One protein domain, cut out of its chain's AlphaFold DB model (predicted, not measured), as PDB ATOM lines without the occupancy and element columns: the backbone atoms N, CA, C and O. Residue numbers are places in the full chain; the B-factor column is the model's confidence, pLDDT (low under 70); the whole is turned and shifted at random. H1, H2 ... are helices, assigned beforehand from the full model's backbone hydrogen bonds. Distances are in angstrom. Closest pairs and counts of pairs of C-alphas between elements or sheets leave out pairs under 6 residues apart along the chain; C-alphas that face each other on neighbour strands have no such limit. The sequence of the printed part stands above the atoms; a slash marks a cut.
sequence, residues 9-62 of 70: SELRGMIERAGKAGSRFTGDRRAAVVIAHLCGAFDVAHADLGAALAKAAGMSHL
ATOM      1  N   SER A   9      16.722  -3.199 -17.542       93.12
ATOM      2  CA  SER A   9      15.951  -3.481 -16.324       93.12
ATOM      3  C   SER A   9      15.647  -2.227 -15.512       93.12
ATOM      4  O   SER A   9      14.513  -2.057 -15.058       93.12
ATOM      5  N   GLU A  10      16.621  -1.333 -15.350       91.19
ATOM      6  CA  GLU A  10      16.431  -0.076 -14.621       91.19
ATOM      7  C   GLU A  10      15.469   0.839 -15.366       91.19
ATOM      8  O   GLU A  10      14.505   1.324 -14.767       91.19
ATOM      9  N   LEU A  11      15.655   0.980 -16.684       91.06
ATOM     10  CA  LEU A  11      14.764   1.761 -17.538       91.06
ATOM     11  C   LEU A  11      13.316   1.260 -17.448       91.06
ATOM     12  O   LEU A  11      12.390   2.049 -17.259       91.06
ATOM     13  N   ARG A  12      13.105  -0.061 -17.521       94.81
ATOM     14  CA  ARG A  12      11.774  -0.662 -17.347       94.81
ATOM     15  C   ARG A  12      11.174  -0.304 -15.988       94.81
ATOM     16  O   ARG A  12      10.028   0.139 -15.929       94.81
ATOM     17  N   GLY A  13      11.948  -0.443 -14.912       94.94
ATOM     18  CA  GLY A  13      11.492  -0.104 -13.564       94.94
ATOM     19  C   GLY A  13      11.120   1.375 -13.414       94.94
ATOM     20  O   GLY A  13      10.139   1.697 -12.740       94.94
ATOM     21  N   MET A  14      11.860   2.282 -14.056       93.06
ATOM     22  CA  MET A  14      11.533   3.714 -14.089       93.06
ATOM     23  C   MET A  14      10.196   3.967 -14.799       93.06
ATOM     24  O   MET A  14       9.331   4.654 -14.247       93.06
ATOM     25  N   ILE A  15       9.985   3.354 -15.968       94.19
ATOM     26  CA  ILE A  15       8.744   3.476 -16.751       94.19
ATOM     27  C   ILE A  15       7.536   2.950 -15.968       94.19
ATOM     28  O   ILE A  15       6.498   3.613 -15.916       94.19
ATOM     29  N   GLU A  16       7.654   1.793 -15.313       96.50
ATOM     30  CA  GLU A  16       6.568   1.209 -14.517       96.50
ATOM     31  C   GLU A  16       6.173   2.102 -13.333       96.50
ATOM     32  O   GLU A  16       4.981   2.331 -13.092       96.50
ATOM     33  N   ARG A  17       7.155   2.663 -12.614       95.00
ATOM     34  CA  ARG A  17       6.901   3.595 -11.501       95.00
ATOM     35  C   ARG A  17       6.234   4.884 -11.979       95.00
ATOM     36  O   ARG A  17       5.245   5.306 -11.375       95.00
ATOM     37  N   ALA A  18       6.716   5.469 -13.076       94.38
ATOM     38  CA  ALA A  18       6.118   6.663 -13.670       94.38
ATOM     39  C   ALA A  18       4.677   6.400 -14.143       94.38
ATOM     40  O   ALA A  18       3.764   7.171 -13.839       94.38
ATOM     41  N   GLY A  19       4.439   5.262 -14.802       95.38
ATOM     42  CA  GLY A  19       3.105   4.820 -15.210       95.38
ATOM     43  C   GLY A  19       2.152   4.631 -14.028       95.38
ATOM     44  O   GLY A  19       1.004   5.083 -14.082       95.38
ATOM     45  N   LYS A  20       2.628   4.035 -12.927       96.94
ATOM     46  CA  LYS A  20       1.850   3.878 -11.688       96.94
ATOM     47  C   LYS A  20       1.472   5.234 -11.086       96.94
ATOM     48  O   LYS A  20       0.323   5.401 -10.681       96.94
ATOM     49  N   ALA A  21       2.380   6.209 -11.083       94.19
ATOM     50  CA  ALA A  21       2.083   7.565 -10.619       94.19
ATOM     51  C   ALA A  21       1.037   8.270 -11.500       94.19
ATOM     52  O   ALA A  21       0.090   8.870 -10.988       94.19
ATOM     53  N   GLY A  22       1.160   8.133 -12.823       95.31
ATOM     54  CA  GLY A  22       0.222   8.699 -13.793       95.31
ATOM     55  C   GLY A  22      -1.152   8.022 -13.827       95.31
ATOM     56  O   GLY A  22      -2.117   8.643 -14.260       95.31
ATOM     57  N   SER A  23      -1.272   6.773 -13.363       96.25
ATOM     58  CA  SER A  23      -2.497   5.957 -13.487       96.25
ATOM     59  C   SER A  23      -3.747   6.557 -12.828       96.25
ATOM     60  O   SER A  23      -4.864   6.198 -13.188       96.25
ATOM     61  N   ARG A  24      -3.562   7.492 -11.890       93.94
ATOM     62  CA  ARG A  24      -4.638   8.215 -11.193       93.94
ATOM     63  C   ARG A  24      -5.232   9.365 -12.012       93.94
ATOM     64  O   ARG A  24      -6.199   9.983 -11.579       93.94
ATOM     65  N   PHE A  25      -4.635   9.678 -13.157       94.56
ATOM     66  CA  PHE A  25      -5.000  10.802 -14.010       94.56
ATOM     67  C   PHE A  25      -5.404  10.310 -15.404       94.56
ATOM     68  O   PHE A  25      -5.090   9.190 -15.811       94.56
ATOM     69  N   THR A  26      -6.080  11.166 -16.167       92.31
ATOM     70  CA  THR A  26      -6.503  10.897 -17.548       92.31
ATOM     71  C   THR A  26      -5.996  11.988 -18.494       92.31
ATOM     72  O   THR A  26      -5.595  13.066 -18.048       92.31
ATOM     73  N   GLY A  27      -5.973  11.684 -19.797       91.94
ATOM     74  CA  GLY A  27      -5.583  12.627 -20.853       91.94
ATOM     75  C   GLY A  27      -4.200  13.253 -20.645       91.94
ATOM     76  O   GLY A  27      -3.275  12.600 -20.157       91.94
ATOM     77  N   ASP A  28      -4.080  14.538 -20.966       90.62
ATOM     78  CA  ASP A  28      -2.817  15.288 -20.909       90.62
ATOM     79  C   ASP A  28      -2.213  15.325 -19.504       90.62
ATOM     80  O   ASP A  28      -0.997  15.254 -19.330       90.62
ATOM     81  N   ARG A  29      -3.060  15.339 -18.467       90.31
ATOM     82  CA  ARG A  29      -2.599  15.318 -17.075       90.31
ATOM     83  C   ARG A  29      -1.893  14.010 -16.728       90.31
ATOM     84  O   ARG A  29      -0.929  14.025 -15.968       90.31
ATOM     85  N   ARG A  30      -2.335  12.881 -17.295       94.00
ATOM     86  CA  ARG A  30      -1.625  11.600 -17.162       94.00
ATOM     87  C   ARG A  30      -0.250  11.675 -17.808       94.00
ATOM     88  O   ARG A  30       0.722  11.278 -17.172       94.00
ATOM     89  N   ALA A  31      -0.173  12.187 -19.035       92.00
ATOM     90  CA  ALA A  31       1.086  12.305 -19.765       92.00
ATOM     91  C   ALA A  31       2.088  13.199 -19.016       92.00
ATOM     92  O   ALA A  31       3.214  12.773 -18.765       92.00
ATOM     93  N   ALA A  32       1.647  14.373 -18.554       92.69
ATOM     94  CA  ALA A  32       2.477  15.308 -17.796       92.69
ATOM     95  C   ALA A  32       3.044  14.689 -16.505       92.69
ATOM     96  O   ALA A  32       4.225  14.849 -16.206       92.69
ATOM     97  N   VAL A  33       2.230  13.936 -15.752       93.44
ATOM     98  CA  VAL A  33       2.678  13.281 -14.508       93.44
ATOM     99  C   VAL A  33       3.694  12.169 -14.778       93.44
ATOM    100  O   VAL A  33       4.657  12.039 -14.019       93.44
ATOM    101  N   VAL A  34       3.499  11.379 -15.840       95.12
ATOM    102  CA  VAL A  34       4.450  10.329 -16.245       95.12
ATOM    103  C   VAL A  34       5.791  10.949 -16.631       95.12
ATOM    104  O   VAL A  34       6.825  10.507 -16.134       95.12
ATOM    105  N   ILE A  35       5.776  11.990 -17.466       93.69
ATOM    106  CA  ILE A  35       6.988  12.679 -17.925       93.69
ATOM    107  C   ILE A  35       7.739  13.289 -16.740       93.69
ATOM    108  O   ILE A  35       8.934  13.058 -16.606       93.69
ATOM    109  N   ALA A  36       7.045  13.971 -15.824       91.69
ATOM    110  CA  ALA A  36       7.681  14.549 -14.642       91.69
ATOM    111  C   ALA A  36       8.362  13.507 -13.743       91.69
ATOM    112  O   ALA A  36       9.471  13.739 -13.262       91.69
ATOM    113  N   HIS A  37       7.740  12.339 -13.551       92.75
ATOM    114  CA  HIS A  37       8.358  11.252 -12.786       92.75
ATOM    115  C   HIS A  37       9.574  10.656 -13.491       92.75
ATOM    116  O   HIS A  37      10.536  10.296 -12.818       92.75
ATOM    117  N   LEU A  38       9.541  10.541 -14.821       93.12
ATOM    118  CA  LEU A  38      10.694  10.082 -15.593       93.12
ATOM    119  C   LEU A  38      11.848  11.084 -15.504       93.12
ATOM    120  O   LEU A  38      12.961  10.669 -15.204       93.12
ATOM    121  N   CYS A  39      11.585  12.385 -15.670       91.00
ATOM    122  CA  CYS A  39      12.610  13.419 -15.527       91.00
ATOM    123  C   CYS A  39      13.288  13.353 -14.152       91.00
ATOM    124  O   CYS A  39      14.508  13.277 -14.093       91.00
ATOM    125  N   GLY A  40      12.515  13.283 -13.062       87.19
ATOM    126  CA  GLY A  40      13.080  13.170 -11.711       87.19
ATOM    127  C   GLY A  40      13.801  11.844 -11.442       87.19
ATOM    128  O   GLY A  40      14.737  11.803 -10.652       87.19
ATOM    129  N   ALA A  41      13.395  10.751 -12.096       87.62
ATOM    130  CA  ALA A  41      14.093   9.470 -11.991       87.62
ATOM    131  C   ALA A  41      15.453   9.488 -12.704       87.62
ATOM    132  O   ALA A  41      16.384   8.834 -12.236       87.62
ATOM    133  N   PHE A  42      15.561  10.226 -13.811       87.00
ATOM    134  CA  PHE A  42      16.821  10.429 -14.514       87.00
ATOM    135  C   PHE A  42      17.719  11.439 -13.794       87.00
ATOM    136  O   PHE A  42      18.905  11.176 -13.689       87.00
ATOM    137  N   ASP A  43      17.183  12.512 -13.209       77.38
ATOM    138  CA  ASP A  43      17.963  13.591 -12.570       77.38
ATOM    139  C   ASP A  43      18.979  13.111 -11.511       77.38
ATOM    140  O   ASP A  43      20.048  13.686 -11.349       77.38
ATOM    141  N   VAL A  44      18.687  11.999 -10.829       72.69
ATOM    142  CA  VAL A  44      19.551  11.440  -9.775       72.69
ATOM    143  C   VAL A  44      20.826  10.778 -10.316       72.69
ATOM    144  O   VAL A  44      21.838  10.755  -9.618       72.69
ATOM    145  N   ALA A  45      20.788  10.203 -11.520       72.00
ATOM    146  CA  ALA A  45      21.880   9.375 -12.052       72.00
ATOM    147  C   ALA A  45      22.319   9.748 -13.483       72.00
ATOM    148  O   ALA A  45      23.444   9.449 -13.868       72.00
ATOM    149  N   HIS A  46      21.442  10.411 -14.240       82.25
ATOM    150  CA  HIS A  46      21.538  10.768 -15.660       82.25
ATOM    151  C   HIS A  46      20.811  12.102 -15.907       82.25
ATOM    152  O   HIS A  46      19.756  12.165 -16.553       82.25
ATOM    153  N   ALA A  47      21.315  13.179 -15.301       82.19
ATOM    154  CA  ALA A  47      20.678  14.498 -15.350       82.19
ATOM    155  C   ALA A  47      20.508  15.035 -16.784       82.19
ATOM    156  O   ALA A  47      19.526  15.714 -17.097       82.19
ATOM    157  N   ASP A  48      21.415  14.664 -17.682       86.62
ATOM    158  CA  ASP A  48      21.363  14.951 -19.113       86.62
ATOM    159  C   ASP A  48      20.123  14.330 -19.790       86.62
ATOM    160  O   ASP A  48      19.417  15.015 -20.539       86.62
ATOM    161  N   LEU A  49      19.790  13.075 -19.472       87.12
ATOM    162  CA  LEU A  49      18.610  12.381 -19.991       87.12
ATOM    163  C   LEU A  49      17.320  12.994 -19.448       87.12
ATOM    164  O   LEU A  49      16.353  13.163 -20.197       87.12
ATOM    165  N   GLY A  50      17.311  13.373 -18.168       88.62
ATOM    166  CA  GLY A  50      16.192  14.093 -17.556       88.62
ATOM    167  C   GLY A  50      15.927  15.428 -18.256       88.62
ATOM    168  O   GLY A  50      14.790  15.716 -18.646       88.62
ATOM    169  N   ALA A  51      16.982  16.206 -18.502       87.88
ATOM    170  CA  ALA A  51      16.901  17.479 -19.212       87.88
ATOM    171  C   ALA A  51      16.476  17.311 -20.683       87.88
ATOM    172  O   ALA A  51      15.625  18.062 -21.175       87.88
ATOM    173  N   ALA A  52      17.017  16.313 -21.387       90.12
ATOM    174  CA  ALA A  52      16.656  16.014 -22.771       90.12
ATOM    175  C   ALA A  52      15.179  15.611 -22.901       90.12
ATOM    176  O   ALA A  52      14.478  16.113 -23.788       90.12
ATOM    177  N   LEU A  53      14.683  14.767 -21.990       91.31
ATOM    178  CA  LEU A  53      13.277  14.371 -21.941       91.31
ATOM    179  C   LEU A  53      12.363  15.570 -21.658       91.31
ATOM    180  O   LEU A  53      11.381  15.772 -22.376       91.31
ATOM    181  N   ALA A  54      12.701  16.388 -20.657       90.69
ATOM    182  CA  ALA A  54      11.947  17.591 -20.314       90.69
ATOM    183  C   ALA A  54      11.841  18.546 -21.512       90.69
ATOM    184  O   ALA A  54      10.755  19.038 -21.824       90.69
ATOM    185  N   LYS A  55      12.947  18.756 -22.235       92.31
ATOM    186  CA  LYS A  55      12.981  19.588 -23.443       92.31
ATOM    187  C   LYS A  55      12.119  19.011 -24.566       92.31
ATOM    188  O   LYS A  55      11.327  19.746 -25.152       92.31
ATOM    189  N   ALA A  56      12.243  17.715 -24.854       91.62
ATOM    190  CA  ALA A  56      11.466  17.047 -25.902       91.62
ATOM    191  C   ALA A  56       9.954  17.079 -25.622       91.62
ATOM    192  O   ALA A  56       9.153  17.205 -26.544       91.62
ATOM    193  N   ALA A  57       9.569  17.023 -24.346       90.69
ATOM    194  CA  ALA A  57       8.184  17.126 -23.906       90.69
ATOM    195  C   ALA A  57       7.635  18.567 -23.867       90.69
ATOM    196  O   ALA A  57       6.467  18.759 -23.530       90.69
ATOM    197  N   GLY A  58       8.451  19.591 -24.150       91.44
ATOM    198  CA  GLY A  58       8.062  20.994 -23.958       91.44
ATOM    199  C   GLY A  58       7.885  21.381 -22.484       91.44
ATOM    200  O   GLY A  58       7.235  22.374 -22.168       91.44
ATOM    201  N   MET A  59       8.462  20.602 -21.567       87.56
ATOM    202  CA  MET A  59       8.365  20.759 -20.117       87.56
ATOM    203  C   MET A  59       9.713  21.159 -19.505       87.56
ATOM    204  O   MET A  59      10.082  20.677 -18.441       87.56
ATOM    205  N   SER A  60      10.456  22.056 -20.157       86.12
ATOM    206  CA  SER A  60      11.817  22.445 -19.746       86.12
ATOM    207  C   SER A  60      11.924  22.972 -18.308       86.12
ATOM    208  O   SER A  60      12.996  22.915 -17.726       86.12
ATOM    209  N   HIS A  61      10.821  23.446 -17.716       82.62
ATOM    210  CA  HIS A  61      10.750  23.864 -16.308       82.62
ATOM    211  C   HIS A  61      10.898  22.704 -15.304       82.62
ATOM    212  O   HIS A  61      11.039  22.954 -14.113       82.62
ATOM    213  N   LEU A  62      10.808  21.452 -15.769       79.81
ATOM    214  CA  LEU A  62      11.006  20.244 -14.964       79.81
ATOM    215  C   LEU A  62      12.458  19.774 -14.916       79.81
ATOM    216  O   LEU A  62      12.780  18.946 -14.069       79.81
TER     217      LEU A  62
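AT A GLANCE: This is residues 9 to 62 of the 70 residues of an uncharacterized protein of Trinickia dinghuensis (UniProt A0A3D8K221). Three helices fold back and forth in a flat zigzag, with the longest, H2, in the middle as the shared arm of two helical hairpins. H1 packs on one side of H2 at a slant, while the shorter H3 folds back along another side of it, away from H1. The printed part has 54 residues, with three named helices in the order H1, H2, H3 and no named strand, and its class is all helix. The whole is compact, with a radius of gyration of the C-alphas of 10.5 A, and spans 28 by 27 by 13 A.

HOW THE PARTS SIT: Begin with H2, residues 27 to 43, the longest helix. Look from it to H1, residues 9 to 22: the two touch, and their closest C-alphas, those of Ala 18 and Val 34, are 4.8 A apart. They form a hairpin, running opposite ways at a steep tilt of 39 degrees. Now look to H3, residues 47 to 56: it touches H2, and their closest C-alphas, those of Cys 39 and Gly 50, are 4.2 A apart. These two also form a hairpin, running opposite ways at a shallow tilt of 23 degrees. H1 and H3 are apart. In H1, H2 and H3 every O i to N i+4 pair is within hydrogen-bond range.

IN THESE COORDINATES: Find C-alpha 27 at (-5.583, 12.627, -20.853); from there H2 runs 25.0 A to C-alpha 43. H1 begins at C-alpha 9, at (15.951, -3.481, -16.324), and is 20.1 A long. H3 is 14.2 A long and ends at C-alpha 56, at (11.466, 17.047, -25.902).

THE WHOLE: The two C-alphas farthest apart, those of Gly 27 and Ala 45, are 29.0 A apart. The printed part has no cut, and both links, H1 to H2 and H2 to H3, are tight. The mean pLDDT of the printed part is 90.2, and no printed residue is under 70.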